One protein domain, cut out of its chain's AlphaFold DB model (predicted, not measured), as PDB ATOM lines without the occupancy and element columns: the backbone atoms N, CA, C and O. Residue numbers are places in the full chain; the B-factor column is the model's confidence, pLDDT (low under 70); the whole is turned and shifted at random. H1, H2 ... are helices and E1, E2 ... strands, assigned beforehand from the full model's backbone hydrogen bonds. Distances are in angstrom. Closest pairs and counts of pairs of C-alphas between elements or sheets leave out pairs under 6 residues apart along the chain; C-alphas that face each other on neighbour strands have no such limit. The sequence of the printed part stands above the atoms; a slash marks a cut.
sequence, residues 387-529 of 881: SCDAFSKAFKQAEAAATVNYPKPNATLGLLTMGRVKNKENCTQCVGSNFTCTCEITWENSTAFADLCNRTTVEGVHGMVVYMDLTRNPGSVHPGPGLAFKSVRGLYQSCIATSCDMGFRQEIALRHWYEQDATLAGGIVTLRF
ATOM      1  N   SER A 387      31.554  99.182 103.921       96.38
ATOM      2  CA  SER A 387      31.863 100.460 103.275       96.38
ATOM      3  C   SER A 387      31.749 101.669 104.217       96.38
ATOM      4  O   SER A 387      32.533 102.609 104.103       96.38
ATOM      5  N   CYS A 388      30.829 101.655 105.191       96.62
ATOM      6  CA  CYS A 388      30.701 102.714 106.199       96.62
ATOM      7  C   CYS A 388      31.900 102.714 107.166       96.62
ATOM      8  O   CYS A 388      32.469 103.771 107.453       96.62
ATOM      9  N   ASP A 389      32.322 101.533 107.631       93.38
ATOM     10  CA  ASP A 389      33.488 101.382 108.510       93.38
ATOM     11  C   ASP A 389      34.793 101.735 107.767       93.38
ATOM     12  O   ASP A 389      35.632 102.477 108.295       93.38
ATOM     13  N   ALA A 390      34.940 101.278 106.517       95.19
ATOM     14  CA  ALA A 390      36.078 101.594 105.654       95.19
ATOM     15  C   ALA A 390      36.178 103.103 105.380       95.19
ATOM     16  O   ALA A 390      37.245 103.698 105.568       95.19
ATOM     17  N   PHE A 391      35.054 103.744 105.043       97.25
ATOM     18  CA  PHE A 391      34.967 105.194 104.903       97.25
ATOM     19  C   PHE A 391      35.348 105.915 106.200       97.25
ATOM     20  O   PHE A 391      36.174 106.824 106.172       97.25
ATOM     21  N   SER A 392      34.799 105.513 107.354       94.62
ATOM     22  CA  SER A 392      35.100 106.174 108.629       94.62
ATOM     23  C   SER A 392      36.592 106.122 108.965       94.62
ATOM     24  O   SER A 392      37.125 107.091 109.510       94.62
ATOM     25  N   LYS A 393      37.272 105.016 108.638       93.62
ATOM     26  CA  LYS A 393      38.723 104.880 108.803       93.62
ATOM     27  C   LYS A 393      39.485 105.810 107.855       93.62
ATOM     28  O   LYS A 393      40.363 106.535 108.319       93.62
ATOM     29  N   ALA A 394      39.135 105.817 106.567       95.75
ATOM     30  CA  ALA A 394      39.775 106.669 105.565       95.75
ATOM     31  C   ALA A 394      39.583 108.163 105.870       95.75
ATOM     32  O   ALA A 394      40.547 108.925 105.849       95.75
ATOM     33  N   PHE A 395      38.370 108.575 106.248       95.62
ATOM     34  CA  PHE A 395      38.079 109.959 106.611       95.62
ATOM     35  C   PHE A 395      38.883 110.411 107.835       95.62
ATOM     36  O   PHE A 395      39.474 111.484 107.805       95.62
ATOM     37  N   LYS A 396      38.991 109.583 108.887       92.31
ATOM     38  CA  LYS A 396      39.828 109.901 110.061       92.31
ATOM     39  C   LYS A 396      41.303 110.084 109.694       92.31
ATOM     40  O   LYS A 396      41.969 110.954 110.248       92.31
ATOM     41  N   GLN A 397      41.820 109.276 108.768       93.12
ATOM     42  CA  GLN A 397      43.190 109.422 108.266       93.12
ATOM     43  C   GLN A 397      43.356 110.718 107.461       93.12
ATOM     44  O   GLN A 397      44.321 111.449 107.678       93.12
ATOM     45  N   ALA A 398      42.396 111.032 106.588       92.50
ATOM     46  CA  ALA A 398      42.389 112.261 105.801       92.50
ATOM     47  C   ALA A 398      42.272 113.517 106.685       92.50
ATOM     48  O   ALA A 398      43.003 114.483 106.481       92.50
ATOM     49  N   GLU A 399      41.420 113.491 107.712       89.88
ATOM     50  CA  GLU A 399      41.265 114.558 108.709       89.88
ATOM     51  C   GLU A 399      42.553 114.784 109.510       89.88
ATOM     52  O   GLU A 399      42.991 115.926 109.691       89.88
ATOM     53  N   ALA A 400      43.201 113.703 109.951       88.00
ATOM     54  CA  ALA A 400      44.484 113.782 110.640       88.00
ATOM     55  C   ALA A 400      45.566 114.404 109.743       88.00
ATOM     56  O   ALA A 400      46.284 115.299 110.193       88.00
ATOM     57  N   ALA A 401      45.641 113.994 108.472       89.50
ATOM     58  CA  ALA A 401      46.578 114.550 107.497       89.50
ATOM     59  C   ALA A 401      46.296 116.032 107.195       89.50
ATOM     60  O   ALA A 401      47.220 116.843 107.176       89.50
ATOM     61  N   ALA A 402      45.025 116.407 107.029       86.00
ATOM     62  CA  ALA A 402      44.623 117.790 106.787       86.00
ATOM     63  C   ALA A 402      44.992 118.705 107.963       86.00
ATOM     64  O   ALA A 402      45.414 119.841 107.754       86.00
ATOM     65  N   THR A 403      44.895 118.210 109.203       79.06
ATOM     66  CA  THR A 403      45.158 119.038 110.387       79.06
ATOM     67  C   THR A 403      46.638 119.382 110.579       79.06
ATOM     68  O   THR A 403      46.941 120.393 111.207       79.06
ATOM     69  N   VAL A 404      47.573 118.611 110.012       79.56
ATOM     70  CA  VAL A 404      49.013 118.942 110.065       79.56
ATOM     71  C   VAL A 404      49.300 120.313 109.437       79.56
ATOM     72  O   VAL A 404      50.199 121.016 109.888       79.56
ATOM     73  N   ASN A 405      48.493 120.732 108.461       73.50
ATOM     74  CA  ASN A 405      48.689 121.980 107.725       73.50
ATOM     75  C   ASN A 405      48.001 123.201 108.358       73.50
ATOM     76  O   ASN A 405      48.176 124.313 107.864       73.50
ATOM     77  N   TYR A 406      47.232 123.028 109.440       66.12
ATOM     78  CA  TYR A 406      46.573 124.142 110.122       66.12
ATOM     79  C   TYR A 406      47.361 124.551 111.375       66.12
ATOM     80  O   TYR A 406      47.515 123.738 112.293       66.12
ATOM     81  N   PRO A 407      47.849 125.805 111.464       64.56
ATOM     82  CA  PRO A 407      48.539 126.286 112.655       64.56
ATOM     83  C   PRO A 407      47.571 126.232 113.839       64.56
ATOM     84  O   PRO A 407      46.538 126.895 113.817       64.56
ATOM     85  N   LYS A 408      47.883 125.413 114.853       57.00
ATOM     86  CA  LYS A 408      47.061 125.242 116.061       57.00
ATOM     87  C   LYS A 408      46.907 126.592 116.779       57.00
ATOM     88  O   LYS A 408      47.871 127.026 117.413       57.00
ATOM     89  N   PRO A 409      45.730 127.237 116.773       51.06
ATOM     90  CA  PRO A 409      45.482 128.363 117.654       51.06
ATOM     91  C   PRO A 409      45.143 127.776 119.030       51.06
ATOM     92  O   PRO A 409      44.076 127.205 119.206       51.06
ATOM     93  N   ASN A 410      46.071 127.862 119.987       52.72
ATOM     94  CA  ASN A 410      45.892 127.516 121.407       52.72
ATOM     95  C   ASN A 410      45.388 126.079 121.692       52.72
ATOM     96  O   ASN A 410      44.199 125.775 121.708       52.72
ATOM     97  N   ALA A 411      46.336 125.183 121.975       50.16
ATOM     98  CA  ALA A 411      46.189 123.724 122.023       50.16
ATOM     99  C   ALA A 411      45.332 123.118 123.168       50.16
ATOM    100  O   ALA A 411      45.507 121.942 123.484       50.16
ATOM    101  N   THR A 412      44.418 123.858 123.800       48.25
ATOM    102  CA  THR A 412      43.753 123.423 125.047       48.25
ATOM    103  C   THR A 412      42.331 122.867 124.909       48.25
ATOM    104  O   THR A 412      41.820 122.327 125.887       48.25
ATOM    105  N   LEU A 413      41.697 122.887 123.731       46.53
ATOM    106  CA  LEU A 413      40.474 122.101 123.484       46.53
ATOM    107  C   LEU A 413      40.734 121.048 122.401       46.53
ATOM    108  O   LEU A 413      40.780 121.345 121.212       46.53
ATOM    109  N   GLY A 414      40.956 119.810 122.847       44.06
ATOM    110  CA  GLY A 414      41.263 118.658 122.005       44.06
ATOM    111  C   GLY A 414      40.171 118.313 120.984       44.06
ATOM    112  O   GLY A 414      38.986 118.521 121.227       44.06
ATOM    113  N   LEU A 415      40.639 117.716 119.878       46.44
ATOM    114  CA  LEU A 415      39.941 117.288 118.653       46.44
ATOM    115  C   LEU A 415      39.632 118.386 117.618       46.44
ATOM    116  O   LEU A 415      38.521 118.890 117.498       46.44
ATOM    117  N   LEU A 416      40.675 118.673 116.827       51.84
ATOM    118  CA  LEU A 416      40.671 118.879 115.369       51.84
ATOM    119  C   LEU A 416      39.379 119.488 114.802       51.84
ATOM    120  O   LEU A 416      38.611 118.849 114.084       51.84
ATOM    121  N   THR A 417      39.145 120.769 115.063       59.62
ATOM    122  CA  THR A 417      38.044 121.457 114.396       59.62
ATOM    123  C   THR A 417      38.321 121.731 112.914       59.62
ATOM    124  O   THR A 417      37.420 122.222 112.259       59.62
ATOM    125  N   MET A 418      39.485 121.399 112.329       66.62
ATOM    126  CA  MET A 418      39.864 121.824 110.962       66.62
ATOM    127  C   MET A 418      39.562 123.320 110.711       66.62
ATOM    128  O   MET A 418      38.998 123.695 109.689       66.62
ATOM    129  N   GLY A 419      39.841 124.179 111.700       66.69
ATOM    130  CA  GLY A 419      39.526 125.614 111.634       66.69
ATOM    131  C   GLY A 419      38.047 125.979 111.828       66.69
ATOM    132  O   GLY A 419      37.719 127.165 111.841       66.69
ATOM    133  N   ARG A 420      37.154 124.997 112.025       84.56
ATOM    134  CA  ARG A 420      35.751 125.239 112.374       84.56
ATOM    135  C   ARG A 420      35.649 125.944 113.721       84.56
ATOM    136  O   ARG A 420      36.320 125.564 114.687       84.56
ATOM    137  N   VAL A 421      34.753 126.918 113.800       85.50
ATOM    138  CA  VAL A 421      34.437 127.619 115.046       85.50
ATOM    139  C   VAL A 421      33.046 127.187 115.492       85.50
ATOM    140  O   VAL A 421      32.078 127.281 114.739       85.50
ATOM    141  N   LYS A 422      32.964 126.655 116.713       89.94
ATOM    142  CA  LYS A 422      31.712 126.236 117.347       89.94
ATOM    143  C   LYS A 422      31.177 127.396 118.180       89.94
ATOM    144  O   LYS A 422      31.704 127.648 119.265       89.94
ATOM    145  N   ASN A 423      30.128 128.066 117.711       91.56
ATOM    146  CA  ASN A 423      29.464 129.110 118.486       91.56
ATOM    147  C   ASN A 423      28.375 128.484 119.375       91.56
ATOM    148  O   ASN A 423      27.453 127.825 118.893       91.56
ATOM    149  N   LYS A 424      28.518 128.651 120.696       93.06
ATOM    150  CA  LYS A 424      27.656 128.039 121.722       93.06
ATOM    151  C   LYS A 424      26.998 129.049 122.665       93.06
ATOM    152  O   LYS A 424      26.437 128.612 123.670       93.06
ATOM    153  N   GLU A 425      27.084 130.351 122.386       87.19
ATOM    154  CA  GLU A 425      26.711 131.415 123.337       87.19
ATOM    155  C   GLU A 425      25.304 131.213 123.921       87.19
ATOM    156  O   GLU A 425      25.128 131.202 125.141       87.19
ATOM    157  N   ASN A 426      24.324 130.887 123.073       87.38
ATOM    158  CA  ASN A 426      22.938 130.665 123.500       87.38
ATOM    159  C   ASN A 426      22.706 129.294 124.161       87.38
ATOM    160  O   ASN A 426      21.753 129.101 124.918       87.38
ATOM    161  N   CYS A 427      23.572 128.317 123.893       95.00
ATOM    162  CA  CYS A 427      23.379 126.952 124.364       95.00
ATOM    163  C   CYS A 427      23.895 126.708 125.776       95.00
ATOM    164  O   CYS A 427      23.319 125.882 126.480       95.00
ATOM    165  N   THR A 428      24.927 127.423 126.229       93.38
ATOM    166  CA  THR A 428      25.419 127.267 127.608       93.38
ATOM    167  C   THR A 428      24.339 127.634 128.628       93.38
ATOM    168  O   THR A 428      24.115 126.881 129.575       93.38
ATOM    169  N   GLN A 429      23.602 128.724 128.392       94.69
ATOM    170  CA  GLN A 429      22.488 129.121 129.257       94.69
ATOM    171  C   GLN A 429      21.346 128.099 129.220       94.69
ATOM    172  O   GLN A 429      20.852 127.700 130.269       94.69
ATOM    173  N   CYS A 430      20.966 127.621 128.030       95.56
ATOM    174  CA  CYS A 430      19.919 126.609 127.890       95.56
ATOM    175  C   CYS A 430      20.288 125.292 128.597       95.56
ATOM    176  O   CYS A 430      19.513 124.771 129.393       95.56
ATOM    177  N   VAL A 431      21.496 124.761 128.388       94.00
ATOM    178  CA  VAL A 431      21.922 123.497 129.014       94.00
ATOM    179  C   VAL A 431      22.015 123.618 130.540       94.00
ATOM    180  O   VAL A 431      21.627 122.680 131.234       94.00
ATOM    181  N   GLY A 432      22.419 124.775 131.073       94.50
ATOM    182  CA  GLY A 432      22.498 125.018 132.519       94.50
ATOM    183  C   GLY A 432      21.184 125.423 133.199       94.50
ATOM    184  O   GLY A 432      21.113 125.413 134.424       94.50
ATOM    185  N   SER A 433      20.140 125.782 132.445       95.62
ATOM    186  CA  SER A 433      18.899 126.324 133.018       95.62
ATOM    187  C   SER A 433      18.039 125.281 133.748       95.62
ATOM    188  O   SER A 433      18.207 124.074 133.593       95.62
ATOM    189  N   ASN A 434      17.043 125.744 134.504       96.56
ATOM    190  CA  ASN A 434      16.044 124.875 135.136       96.56
ATOM    191  C   ASN A 434      14.771 124.694 134.297       96.56
ATOM    192  O   ASN A 434      13.831 124.076 134.779       96.56
ATOM    193  N   PHE A 435      14.701 125.251 133.090       95.44
ATOM    194  CA  PHE A 435      13.474 125.309 132.299       95.44
ATOM    195  C   PHE A 435      13.649 124.674 130.924       95.44
ATOM    196  O   PHE A 435      14.765 124.497 130.430       95.44
ATOM    197  N   THR A 436      12.513 124.369 130.307       95.25
ATOM    198  CA  THR A 436      12.432 123.861 128.944       95.25
ATOM    199  C   THR A 436      13.010 124.863 127.953       95.25
ATOM    200  O   THR A 436      12.579 126.013 127.912       95.25
ATOM    201  N   CYS A 437      13.971 124.447 127.133       95.75
ATOM    202  CA  CYS A 437      14.588 125.334 126.149       95.75
ATOM    203  C   CYS A 437      15.041 124.588 124.896       95.75
ATOM    204  O   CYS A 437      15.292 123.382 124.898       95.75
ATOM    205  N   THR A 438      15.146 125.332 123.800       95.62
ATOM    206  CA  THR A 438      15.798 124.879 122.573       95.62
ATOM    207  C   THR A 438      16.864 125.894 122.211       95.62
ATOM    208  O   THR A 438      16.621 127.096 122.281       95.62
ATOM    209  N   CYS A 439      18.042 125.420 121.838       95.81
ATOM    210  CA  CYS A 439      19.122 126.260 121.352       95.81
ATOM    211  C   CYS A 439      19.769 125.595 120.133       95.81
ATOM    212  O   CYS A 439      19.677 124.379 119.947       95.81
ATOM    213  N   GLU A 440      20.433 126.388 119.302       95.31
ATOM    214  CA  GLU A 440      21.167 125.896 118.144       95.31
ATOM    215  C   GLU A 440      22.623 126.335 118.232       95.31
ATOM    216  O   GLU A 440      22.926 127.492 118.520       95.31
ATOM    217  N   ILE A 441      23.516 125.376 118.014       94.50
ATOM    218  CA  ILE A 441      24.943 125.603 117.858       94.50
ATOM    219  C   ILE A 441      25.212 125.794 116.371       94.50
ATOM    220  O   ILE A 441      24.939 124.904 115.561       94.50
ATOM    221  N   THR A 442      25.798 126.935 116.026       93.06
ATOM    222  CA  THR A 442      26.255 127.207 114.666       93.06
ATOM    223  C   THR A 442      27.725 126.821 114.515       93.06
ATOM    224  O   THR A 442      28.536 126.938 115.439       93.06
ATOM    225  N   TRP A 443      28.052 126.301 113.332       92.06
ATOM    226  CA  TRP A 443      29.405 125.905 112.954       92.06
ATOM    227  C   TRP A 443      29.885 126.796 111.818       92.06
ATOM    228  O   TRP A 443      29.417 126.675 110.684       92.06
ATOM    229  N   GLU A 444      30.828 127.676 112.124       91.19
ATOM    230  CA  GLU A 444      31.459 128.569 111.155       91.19
ATOM    231  C   GLU A 444      32.704 127.906 110.552       91.19
ATOM    232  O   GLU A 444      33.254 126.956 111.118       91.19
ATOM    233  N   ASN A 445      33.150 128.398 109.392       86.38
ATOM    234  CA  ASN A 445      34.302 127.868 108.649       86.38
ATOM    235  C   ASN A 445      34.196 126.364 108.323       86.38
ATOM    236  O   ASN A 445      35.190 125.640 108.313       86.38
ATOM    237  N   SER A 446      32.981 125.873 108.050       90.31
ATOM    238  CA  SER A 446      32.733 124.450 107.777       90.31
ATOM    239  C   SER A 446      32.993 124.016 106.330       90.31
ATOM    240  O   SER A 446      32.980 122.815 106.063       90.31
ATOM    241  N   THR A 447      33.306 124.942 105.416       92.50
ATOM    242  CA  THR A 447      33.543 124.643 103.991       92.50
ATOM    243  C   THR A 447      34.681 123.647 103.786       92.50
ATOM    244  O   THR A 447      34.487 122.645 103.111       92.50
ATOM    245  N   ALA A 448      35.842 123.848 104.423       90.81
ATOM    246  CA  ALA A 448      36.983 122.936 104.276       90.81
ATOM    247  C   ALA A 448      36.669 121.518 104.791       90.81
ATOM    248  O   ALA A 448      37.073 120.525 104.187       90.81
ATOM    249  N   PHE A 449      35.902 121.423 105.880       93.25
ATOM    250  CA  PHE A 449      35.443 120.148 106.428       93.25
ATOM    251  C   PHE A 449      34.454 119.447 105.488       93.25
ATOM    252  O   PHE A 449      34.584 118.249 105.239       93.25
ATOM    253  N   ALA A 450      33.478 120.188 104.954       94.69
ATOM    254  CA  ALA A 450      32.498 119.660 104.013       94.69
ATOM    255  C   ALA A 450      33.151 119.202 102.706       94.69
ATOM    256  O   ALA A 450      32.861 118.111 102.223       94.69
ATOM    257  N   ASP A 451      34.099 119.980 102.195       95.06
ATOM    258  CA  ASP A 451      34.896 119.633 101.027       95.06
ATOM    259  C   ASP A 451      35.714 118.364 101.250       95.06
ATOM    260  O   ASP A 451      35.705 117.481 100.395       95.06
ATOM    261  N   LEU A 452      36.408 118.246 102.388       95.19
ATOM    262  CA  LEU A 452      37.155 117.032 102.709       95.19
ATOM    263  C   LEU A 452      36.218 115.825 102.816       95.19
ATOM    264  O   LEU A 452      36.537 114.755 102.304       95.19
ATOM    265  N   CYS A 453      35.061 116.002 103.455       96.81
ATOM    266  CA  CYS A 453      34.054 114.960 103.599       96.81
ATOM    267  C   CYS A 453      33.554 114.462 102.238       96.81
ATOM    268  O   CYS A 453      33.623 113.267 101.965       96.81
ATOM    269  N   ASN A 454      33.139 115.382 101.364       96.88
ATOM    270  CA  ASN A 454      32.605 115.061 100.042       96.88
ATOM    271  C   ASN A 454      33.670 114.464  99.108       96.88
ATOM    272  O   ASN A 454      33.358 113.589  98.304       96.88
ATOM    273  N   ARG A 455      34.928 114.922  99.204       96.94
ATOM    274  CA  ARG A 455      36.045 114.414  98.385       96.94
ATOM    275  C   ARG A 455      36.603 113.086  98.880       96.94
ATOM    276  O   ARG A 455      37.266 112.391  98.116       96.94
ATOM    277  N   THR A 456      36.379 112.738 100.144       97.38
ATOM    278  CA  THR A 456      36.754 111.417 100.640       97.38
ATOM    279  C   THR A 456      35.829 110.399  99.990       97.38
ATOM    280  O   THR A 456      34.611 110.465 100.140       97.38
ATOM    281  N   THR A 457      36.407 109.453  99.261       97.12
ATOM    282  CA  THR A 457      35.664 108.373  98.611       97.12
ATOM    283  C   THR A 457      36.357 107.049  98.867       97.12
ATOM    284  O   THR A 457      37.569 106.944  98.679       97.12
ATOM    285  N   VAL A 458      35.595 106.034  99.263       97.50
ATOM    286  CA  VAL A 458      36.084 104.663  99.448       97.50
ATOM    287  C   VAL A 458      35.137 103.741  98.700       97.50
ATOM    288  O   VAL A 458      33.945 103.744  98.984       97.50
ATOM    289  N   GLU A 459      35.651 102.997  97.718       96.06
ATOM    290  CA  GLU A 459      34.858 102.030  96.936       96.06
ATOM    291  C   GLU A 459      33.598 102.655  96.292       96.06
ATOM    292  O   GLU A 459      32.525 102.063  96.266       96.06
ATOM    293  N   GLY A 460      33.708 103.898  95.806       95.94
ATOM    294  CA  GLY A 460      32.588 104.639  95.207       95.94
ATOM    295  C   GLY A 460      31.597 105.247  96.211       95.94
ATOM    296  O   GLY A 460      30.734 106.030  95.817       95.94
ATOM    297  N   VAL A 461      31.742 104.967  97.509       97.75
ATOM    298  CA  VAL A 461      30.961 105.608  98.572       97.75
ATOM    299  C   VAL A 461      31.621 106.927  98.958       97.75
ATOM    300  O   VAL A 461      32.781 106.957  99.371       97.75
ATOM    301  N   HIS A 462      30.873 108.022  98.837       97.25
ATOM    302  CA  HIS A 462      31.307 109.358  99.239       97.25
ATOM    303  C   HIS A 462      30.784 109.727 100.628       97.25
ATOM    304  O   HIS A 462      29.793 109.166 101.120       97.25
ATOM    305  N   GLY A 463      31.468 110.680 101.256       97.56
ATOM    306  CA  GLY A 463      31.050 111.259 102.521       97.56
ATOM    307  C   GLY A 463      29.924 112.267 102.363       97.56
ATOM    308  O   GLY A 463      29.794 112.928 101.338       97.56
ATOM    309  N   MET A 464      29.136 112.410 103.421       97.44
ATOM    310  CA  MET A 464      28.148 113.462 103.591       97.44
ATOM    311  C   MET A 464      28.269 114.065 104.990       97.44
ATOM    312  O   MET A 464      28.490 113.364 105.986       97.44
ATOM    313  N   VAL A 465      28.132 115.388 105.066       96.81
ATOM    314  CA  VAL A 465      28.126 116.111 106.340       96.81
ATOM    315  C   VAL A 465      26.755 115.989 106.983       96.81
ATOM    316  O   VAL A 465      25.736 116.229 106.340       96.81
ATOM    317  N   VAL A 466      26.739 115.681 108.275       96.94
ATOM    318  CA  VAL A 466      25.531 115.662 109.098       96.94
ATOM    319  C   VAL A 466      25.735 116.445 110.386       96.94
ATOM    320  O   VAL A 466      26.834 116.500 110.944       96.94
ATOM    321  N   TYR A 467      24.651 117.035 110.869       96.00
ATOM    322  CA  TYR A 467      24.554 117.641 112.186       96.00
ATOM    323  C   TYR A 467      23.883 116.669 113.141       96.00
ATOM    324  O   TYR A 467      22.873 116.055 112.801       96.00
ATOM    325  N   MET A 468      24.447 116.540 114.336       97.12
ATOM    326  CA  MET A 468      23.860 115.776 115.421       97.12
ATOM    327  C   MET A 468      23.138 116.711 116.378       97.12
ATOM    328  O   MET A 468      23.762 117.575 116.991       97.12
ATOM    329  N   ASP A 469      21.845 116.492 116.535       96.75
ATOM    330  CA  ASP A 469      21.003 117.137 117.526       96.75
ATOM    331  C   ASP A 469      20.813 116.185 118.713       96.75
ATOM    332  O   ASP A 469      20.671 114.972 118.532       96.75
ATOM    333  N   LEU A 470      20.792 116.731 119.928       97.00
ATOM    334  CA  LEU A 470      20.436 116.000 121.143       97.00
ATOM    335  C   LEU A 470      19.219 116.662 121.775       97.00
ATOM    336  O   LEU A 470      19.281 117.820 122.188       97.00
ATOM    337  N   THR A 471      18.139 115.905 121.917       96.75
ATOM    338  CA  THR A 471      17.001 116.294 122.748       96.75
ATOM    339  C   THR A 471      17.034 115.494 124.041       96.75
ATOM    340  O   THR A 471      16.817 114.286 124.034       96.75
ATOM    341  N   ARG A 472      17.327 116.167 125.151       95.75
ATOM    342  CA  ARG A 472      17.292 115.631 126.512       95.75
ATOM    343  C   ARG A 472      15.857 115.664 127.025       95.75
ATOM    344  O   ARG A 472      15.173 116.674 126.862       95.75
ATOM    345  N   ASN A 473      15.439 114.573 127.656       94.00
ATOM    346  CA  ASN A 473      14.153 114.390 128.331       94.00
ATOM    347  C   ASN A 473      12.954 114.851 127.474       94.00
ATOM    348  O   ASN A 473      12.227 115.767 127.862       94.00
ATOM    349  N   PRO A 474      12.764 114.265 126.276       93.62
ATOM    350  CA  PRO A 474      11.729 114.690 125.335       93.62
ATOM    351  C   PRO A 474      10.320 114.628 125.953       93.62
ATOM    352  O   PRO A 474       9.908 113.586 126.431       93.62
ATOM    353  N   GLY A 475       9.559 115.726 125.937       89.88
ATOM    354  CA  GLY A 475       8.250 115.825 126.594       89.88
ATOM    355  C   GLY A 475       8.269 116.092 128.106       89.88
ATOM    356  O   GLY A 475       7.200 116.259 128.680       89.88
ATOM    357  N   SER A 476       9.433 116.176 128.760       92.19
ATOM    358  CA  SER A 476       9.472 116.408 130.208       92.19
ATOM    359  C   SER A 476       8.949 117.789 130.605       92.19
ATOM    360  O   SER A 476       9.325 118.807 130.019       92.19
ATOM    361  N   VAL A 477       8.128 117.813 131.656       89.88
ATOM    362  CA  VAL A 477       7.621 119.031 132.307       89.88
ATOM    363  C   VAL A 477       8.389 119.380 133.586       89.88
ATOM    364  O   VAL A 477       8.121 120.404 134.214       89.88
ATOM    365  N   HIS A 478       9.343 118.538 133.993       91.06
ATOM    366  CA  HIS A 478      10.077 118.721 135.239       91.06
ATOM    367  C   HIS A 478      11.112 119.842 135.113       91.06
ATOM    368  O   HIS A 478      11.834 119.903 134.118       91.06
ATOM    369  N   PRO A 479      11.254 120.716 136.122       94.31
ATOM    370  CA  PRO A 479      12.331 121.686 136.128       94.31
ATOM    371  C   PRO A 479      13.673 121.028 136.477       94.31
ATOM    372  O   PRO A 479      13.746 119.963 137.090       94.31
ATOM    373  N   GLY A 480      14.757 121.719 136.141       92.75
ATOM    374  CA  GLY A 480      16.122 121.366 136.526       92.75
ATOM    375  C   GLY A 480      17.025 121.019 135.339       92.75
ATOM    376  O   GLY A 480      16.546 120.618 134.276       92.75
ATOM    377  N   PRO A 481      18.352 121.137 135.505       92.50
ATOM    378  CA  PRO A 481      19.299 121.021 134.400       92.50
ATOM    379  C   PRO A 481      19.341 119.616 133.786       92.50
ATOM    380  O   PRO A 481      19.517 119.484 132.576       92.50
ATOM    381  N   GLY A 482      19.137 118.577 134.601       91.12
ATOM    382  CA  GLY A 482      19.141 117.178 134.167       91.12
ATOM    383  C   GLY A 482      17.768 116.600 133.817       91.12
ATOM    384  O   GLY A 482      17.715 115.525 133.232       91.12
ATOM    385  N   LEU A 483      16.666 117.285 134.151       93.81
ATOM    386  CA  LEU A 483      15.305 116.742 134.015       93.81
ATOM    387  C   LEU A 483      14.451 117.493 132.994       93.81
ATOM    388  O   LEU A 483      13.658 116.856 132.312       93.81
ATOM    389  N   ALA A 484      14.664 118.798 132.817       95.31
ATOM    390  CA  ALA A 484      13.896 119.580 131.855       95.31
ATOM    391  C   ALA A 484      14.093 119.097 130.415       95.31
ATOM    392  O   ALA A 484      15.151 118.562 130.055       95.31
ATOM    393  N   PHE A 485      13.077 119.337 129.583       95.31
ATOM    394  CA  PHE A 485      13.180 119.177 128.138       95.31
ATOM    395  C   PHE A 485      14.215 120.149 127.580       95.31
ATOM    396  O   PHE A 485      14.058 121.368 127.685       95.31
ATOM    397  N   LYS A 486      15.263 119.638 126.937       95.94
ATOM    398  CA  LYS A 486      16.284 120.494 126.322       95.94
ATOM    399  C   LYS A 486      16.646 119.982 124.955       95.94
ATOM    400  O   LYS A 486      17.149 118.873 124.840       95.94
ATOM    401  N   SER A 487      16.451 120.797 123.929       96.56
ATOM    402  CA  SER A 487      16.878 120.451 122.576       96.56
ATOM    403  C   SER A 487      18.083 121.295 122.180       96.56
ATOM    404  O   SER A 487      17.996 122.518 122.090       96.56
ATOM    405  N   VAL A 488      19.228 120.644 121.980       96.50
ATOM    406  CA  VAL A 488      20.457 121.277 121.499       96.50
ATOM    407  C   VAL A 488      20.703 120.822 120.071       96.50
ATOM    408  O   VAL A 488      21.074 119.671 119.823       96.50
ATOM    409  N   ARG A 489      20.490 121.736 119.131       95.75
ATOM    410  CA  ARG A 489      20.668 121.490 117.700       95.75
ATOM    411  C   ARG A 489      22.097 121.764 117.264       95.75
ATOM    412  O   ARG A 489      22.754 122.650 117.805       95.75
ATOM    413  N   GLY A 490      22.566 121.019 116.269       94.19
ATOM    414  CA  GLY A 490      23.906 121.169 115.716       94.19
ATOM    415  C   GLY A 490      24.991 120.909 116.756       94.19
ATOM    416  O   GLY A 490      26.070 121.482 116.673       94.19
ATOM    417  N   LEU A 491      24.729 120.069 117.762       94.25
ATOM    418  CA  LEU A 491      25.647 119.831 118.872       94.25
ATOM    419  C   LEU A 491      27.027 119.373 118.382       94.25
ATOM    420  O   LEU A 491      28.058 119.821 118.906       94.25
ATOM    421  N   TYR A 492      27.027 118.539 117.340       94.44
ATOM    422  CA  TYR A 492      28.211 118.148 116.582       94.44
ATOM    423  C   TYR A 492      27.956 118.219 115.084       94.44
ATOM    424  O   TYR A 492      26.840 118.002 114.623       94.44
ATOM    425  N   GLN A 493      29.026 118.464 114.334       93.44
ATOM    426  CA  GLN A 493      29.068 118.289 112.891       93.44
ATOM    427  C   GLN A 493      30.021 117.132 112.576       93.44
ATOM    428  O   GLN A 493      31.190 117.154 112.975       93.44
ATOM    429  N   SER A 494      29.526 116.109 111.886       94.75
ATOM    430  CA  SER A 494      30.267 114.885 111.577       94.75
ATOM    431  C   SER A 494      30.204 114.566 110.089       94.75
ATOM    432  O   SER A 494      29.243 114.918 109.415       94.75
ATOM    433  N   CYS A 495      31.233 113.888 109.588       96.75
ATOM    434  CA  CYS A 495      31.243 113.313 108.252       96.75
ATOM    435  C   CYS A 495      30.964 111.816 108.365       96.75
ATOM    436  O   CYS A 495      31.585 111.126 109.180       96.75
ATOM    437  N   ILE A 496      30.028 111.319 107.568       97.12
ATOM    438  CA  ILE A 496      29.663 109.903 107.521       97.12
ATOM    439  C   ILE A 496      29.525 109.454 106.071       97.12
ATOM    440  O   ILE A 496      29.279 110.272 105.194       97.12
ATOM    441  N   ALA A 497      29.671 108.159 105.815       98.00
ATOM    442  CA  ALA A 497      29.483 107.616 104.477       98.00
ATOM    443  C   ALA A 497      27.994 107.631 104.102       98.00
ATOM    444  O   ALA A 497      27.140 107.354 104.946       98.00
ATOM    445  N   THR A 498      27.684 107.858 102.828       97.25
ATOM    446  CA  THR A 498      26.314 107.713 102.295       97.25
ATOM    447  C   THR A 498      25.742 106.305 102.451       97.25
ATOM    448  O   THR A 498      24.529 106.140 102.510       97.25
ATOM    449  N   SER A 499      26.599 105.291 102.581       97.81
ATOM    450  CA  SER A 499      26.192 103.904 102.817       97.81
ATOM    451  C   SER A 499      25.898 103.571 104.285       97.81
ATOM    452  O   SER A 499      25.594 102.422 104.585       97.81
ATOM    453  N   CYS A 500      26.085 104.498 105.229       97.81
ATOM    454  CA  CYS A 500      25.846 104.216 106.646       97.81
ATOM    455  C   CYS A 500      24.338 104.156 106.961       97.81
ATOM    456  O   CYS A 500      23.567 104.996 106.502       97.81
ATOM    457  N   ASP A 501      23.926 103.233 107.835       97.44
ATOM    458  CA  ASP A 501      22.582 103.226 108.423       97.44
ATOM    459  C   ASP A 501      22.474 104.360 109.455       97.44
ATOM    460  O   ASP A 501      23.044 104.296 110.551       97.44
ATOM    461  N   MET A 502      21.728 105.404 109.088       96.25
ATOM    462  CA  MET A 502      21.510 106.602 109.897       96.25
ATOM    463  C   MET A 502      20.795 106.328 111.216       96.25
ATOM    464  O   MET A 502      21.182 106.898 112.238       96.25
ATOM    465  N   GLY A 503      19.775 105.466 111.211       96.56
ATOM    466  CA  GLY A 503      19.024 105.126 112.418       96.56
ATOM    467  C   GLY A 503      19.918 104.394 113.410       96.56
ATOM    468  O   GLY A 503      19.963 104.731 114.591       96.56
ATOM    469  N   PHE A 504      20.741 103.474 112.906       96.00
ATOM    470  CA  PHE A 504      21.724 102.794 113.735       96.00
ATOM    471  C   PHE A 504      22.798 103.753 114.283       96.00
ATOM    472  O   PHE A 504      23.174 103.656 115.449       96.00
ATOM    473  N   ARG A 505      23.265 104.741 113.501       95.81
ATOM    474  CA  ARG A 505      24.200 105.774 114.001       95.81
ATOM    475  C   ARG A 505      23.582 106.639 115.103       95.81
ATOM    476  O   ARG A 505      24.274 106.936 116.075       95.81
ATOM    477  N   GLN A 506      22.316 107.034 114.961       96.81
ATOM    478  CA  GLN A 506      21.578 107.781 115.986       96.81
ATOM    479  C   GLN A 506      21.458 106.974 117.282       96.81
ATOM    480  O   GLN A 506      21.732 107.496 118.361       96.81
ATOM    481  N   GLU A 507      21.123 105.689 117.170       95.62
ATOM    482  CA  GLU A 507      21.034 104.774 118.304       95.62
ATOM    483  C   GLU A 507      22.373 104.658 119.047       95.62
ATOM    484  O   GLU A 507      22.422 104.873 120.256       95.62
ATOM    485  N   ILE A 508      23.481 104.392 118.344       94.81
ATOM    486  CA  ILE A 508      24.810 104.290 118.971       94.81
ATOM    487  C   ILE A 508      25.236 105.612 119.616       94.81
ATOM    488  O   ILE A 508      25.768 105.615 120.727       94.81
ATOM    489  N   ALA A 509      24.961 106.743 118.965       95.31
ATOM    490  CA  ALA A 509      25.240 108.054 119.535       95.31
ATOM    491  C   ALA A 509      24.455 108.301 120.833       95.31
ATOM    492  O   ALA A 509      25.034 108.769 121.813       95.31
ATOM    493  N   LEU A 510      23.166 107.944 120.879       95.56
ATOM    494  CA  LEU A 510      22.362 108.036 122.100       95.56
ATOM    495  C   LEU A 510      22.925 107.147 123.215       95.56
ATOM    496  O   LEU A 510      22.977 107.556 124.373       95.56
ATOM    497  N   ARG A 511      23.397 105.944 122.879       95.06
ATOM    498  CA  ARG A 511      23.987 105.046 123.874       95.06
ATOM    499  C   ARG A 511      25.277 105.603 124.466       95.06
ATOM    500  O   ARG A 511      25.449 105.531 125.679       95.06
ATOM    501  N   HIS A 512      26.137 106.215 123.654       94.31
ATOM    502  CA  HIS A 512      27.319 106.919 124.165       94.31
ATOM    503  C   HIS A 512      26.956 108.108 125.061       94.31
ATOM    504  O   HIS A 512      27.662 108.380 126.029       94.31
ATOM    505  N   TRP A 513      25.837 108.786 124.800       94.94
ATOM    506  CA  TRP A 513      25.332 109.802 125.721       94.94
ATOM    507  C   TRP A 513      24.952 109.218 127.082       94.94
ATOM    508  O   TRP A 513      25.377 109.754 128.101       94.94
ATOM    509  N   TYR A 514      24.234 108.094 127.111       94.12
ATOM    510  CA  TYR A 514      23.931 107.391 128.364       94.12
ATOM    511  C   TYR A 514      25.177 106.823 129.056       94.12
ATOM    512  O   TYR A 514      25.221 106.707 130.273       94.12
ATOM    513  N   GLU A 515      26.213 106.455 128.311       93.50
ATOM    514  CA  GLU A 515      27.491 106.047 128.898       93.50
ATOM    515  C   GLU A 515      28.188 107.219 129.609       93.50
ATOM    516  O   GLU A 515      28.744 107.039 130.693       93.50
ATOM    517  N   GLN A 516      28.151 108.414 129.018       93.12
ATOM    518  CA  GLN A 516      28.947 109.562 129.460       93.12
ATOM    519  C   GLN A 516      28.234 110.470 130.465       93.12
ATOM    520  O   GLN A 516      28.900 111.117 131.272       93.12
ATOM    521  N   ASP A 517      26.903 110.538 130.438       92.38
ATOM    522  CA  ASP A 517      26.142 111.536 131.184       92.38
ATOM    523  C   ASP A 517      25.073 110.911 132.079       92.38
ATOM    524  O   ASP A 517      23.917 110.786 131.685       92.38
ATOM    525  N   ALA A 518      25.440 110.647 133.336       89.69
ATOM    526  CA  ALA A 518      24.548 110.104 134.362       89.69
ATOM    527  C   ALA A 518      23.269 110.924 134.611       89.69
ATOM    528  O   ALA A 518      22.325 110.411 135.211       89.69
ATOM    529  N   THR A 519      23.240 112.201 134.216       89.12
ATOM    530  CA  THR A 519      22.104 113.099 134.467       89.12
ATOM    531  C   THR A 519      21.036 113.027 133.380       89.12
ATOM    532  O   THR A 519      19.945 113.558 133.571       89.12
ATOM    533  N   LEU A 520      21.318 112.382 132.245       91.44
ATOM    534  CA  LEU A 520      20.383 112.244 131.131       91.44
ATOM    535  C   LEU A 520      19.254 111.253 131.464       91.44
ATOM    536  O   LEU A 520      19.391 110.055 131.250       91.44
ATOM    537  N   ALA A 521      18.111 111.711 131.970       90.00
ATOM    538  CA  ALA A 521      17.011 110.797 132.307       90.00
ATOM    539  C   ALA A 521      16.357 110.135 131.077       90.00
ATOM    540  O   ALA A 521      15.832 109.028 131.179       90.00
ATOM    541  N   GLY A 522      16.415 110.787 129.920       92.44
ATOM    542  CA  GLY A 522      16.057 110.234 128.620       92.44
ATOM    543  C   GLY A 522      16.648 111.085 127.501       92.44
ATOM    544  O   GLY A 522      16.966 112.256 127.707       92.44
ATOM    545  N   GLY A 523      16.802 110.525 126.306       94.25
ATOM    546  CA  GLY A 523      17.387 111.245 125.183       94.25
ATOM    547  C   GLY A 523      16.887 110.766 123.830       94.25
ATOM    548  O   GLY A 523      16.555 109.597 123.650       94.25
ATOM    549  N   ILE A 524      16.873 111.686 122.870       96.00
ATOM    550  CA  ILE A 524      16.742 111.410 121.441       96.00
ATOM    551  C   ILE A 524      17.935 112.053 120.751       96.00
ATOM    552  O   ILE A 524      18.219 113.235 120.962       96.00
ATOM    553  N   VAL A 525      18.614 111.277 119.914       96.94
ATOM    554  CA  VAL A 525      19.632 111.791 119.003       96.94
ATOM    555  C   VAL A 525      19.064 111.793 117.595       96.94
ATOM    556  O   VAL A 525      18.536 110.784 117.133       96.94
ATOM    557  N   THR A 526      19.198 112.918 116.901       96.81
ATOM    558  CA  THR A 526      18.801 113.039 115.498       96.81
ATOM    559  C   THR A 526      19.998 113.483 114.679       96.81
ATOM    560  O   THR A 526      20.714 114.407 115.050       96.81
ATOM    561  N   LEU A 527      20.228 112.803 113.563       96.44
ATOM    562  CA  LEU A 527      21.221 113.191 112.568       96.44
ATOM    563  C   LEU A 527      20.484 113.820 111.385       96.44
ATOM    564  O   LEU A 527      19.626 113.161 110.801       96.44
ATOM    565  N   ARG A 528      20.810 115.069 111.051       95.19
ATOM    566  CA  ARG A 528      20.164 115.851 109.984       95.19
ATOM    567  C   ARG A 528      21.179 116.423 109.005       95.19
ATOM    568  O   ARG A 528      22.340 116.631 109.360       95.19
ATOM    569  N   PHE A 529      20.741 116.724 107.790       95.31
ATOM    570  CA  PHE A 529      21.599 117.356 106.790       95.31
ATOM    571  C   PHE A 529      21.706 118.877 106.998       95.31
ATOM    572  O   PHE A 529      20.788 119.492 107.552       95.31
TER     573      PHE A 529
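Overview. This is residues 387 to 529 of the 881 residues of the protein "Hypothetical protein" of Alexandrium monilatum (UniProt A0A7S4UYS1). A long curved hairpin, E4 and E5, lies in the middle of a twisted four-stranded sheet, with E2 and E6 at its edges. H1 crosses one end of this hairpin with H3 close by, H2 covers E2 toward the other end, H4 packs beside E6, and E1 and E3 make a small two-stranded ladder where E2 runs on into E3. The printed part has 143 residues, with four named helices and six named strands in the order H1, E1, H2, E2, E3, H3, E4, E5, H4, E6; its class is mixed, helices and strands. The larger sheet runs E2, E5, E4, E6 and is mixed; E1 and E3 are antiparallel. The whole is compact, with a radius of gyration of the C-alphas of 16.5 A and spans of 48 by 35 by 23 A.

Along the chain. Find C-alpha 387 at (31.863, 100.460, 103.275); from there H1 runs 23.9 A to residue 403. Next come E1, residues 421 to 423, H2, residues 425 to 432, E2, residues 437 to 440, E3, residues 442 to 444, and H3, residues 447 to 455. At C-alpha 461, (30.961, 105.608, 98.572), E4 begins and runs 32.7 A to residue 472. E5, residues 486 to 497, spans 28.6 A and bends by 59 degrees at residue 494. H4, residues 502 to 516, spans 21.1 A, and E6, residues 523 to 528, ends at C-alpha 528, (20.164, 115.851, 109.984).

Arrangement. Start at the hairpin E4 and E5, where N 466 and O 494 are 2.9 A apart, within hydrogen-bond range. Beside E5, parallel E2 has N 439 and O 487 at 2.9 A; beside E4, antiparallel E6 has N 469 and O 526 at 2.8 A. E5, H4 and E6 form a split strand-helix-strand unit, two strands running the same way with E4 between them, and its crossover is right-handed. H4 stands at the sheet's level, its closest C-alphas to E6 being Gln 506 and Val 525, 5.4 A. H1, H2 and H3 are on the same face, at heights over the sheet of 9.0, 8.0 and 7.8 A. H1 and H3 only just touch, with 3 pairs of C-alphas within 8 A, the closest Phe 395 and Cys 453 at 7.1 A. In E1 and E3, N 444 and O 421 are 2.9 A apart. Every O i to N i+4 pair is within hydrogen-bond range in H1, H3 and H4, and 2 of 4 in H2.

Size, cuts and confidence. Look for the farthest C-alphas at Glu 459 and Pro 479, 49.3 A apart. The printed part has no cut. The long links are H1 to E1 and E4 to E5. Mean pLDDT of the printed part is 90.1; residues 406 to 419 are under 70.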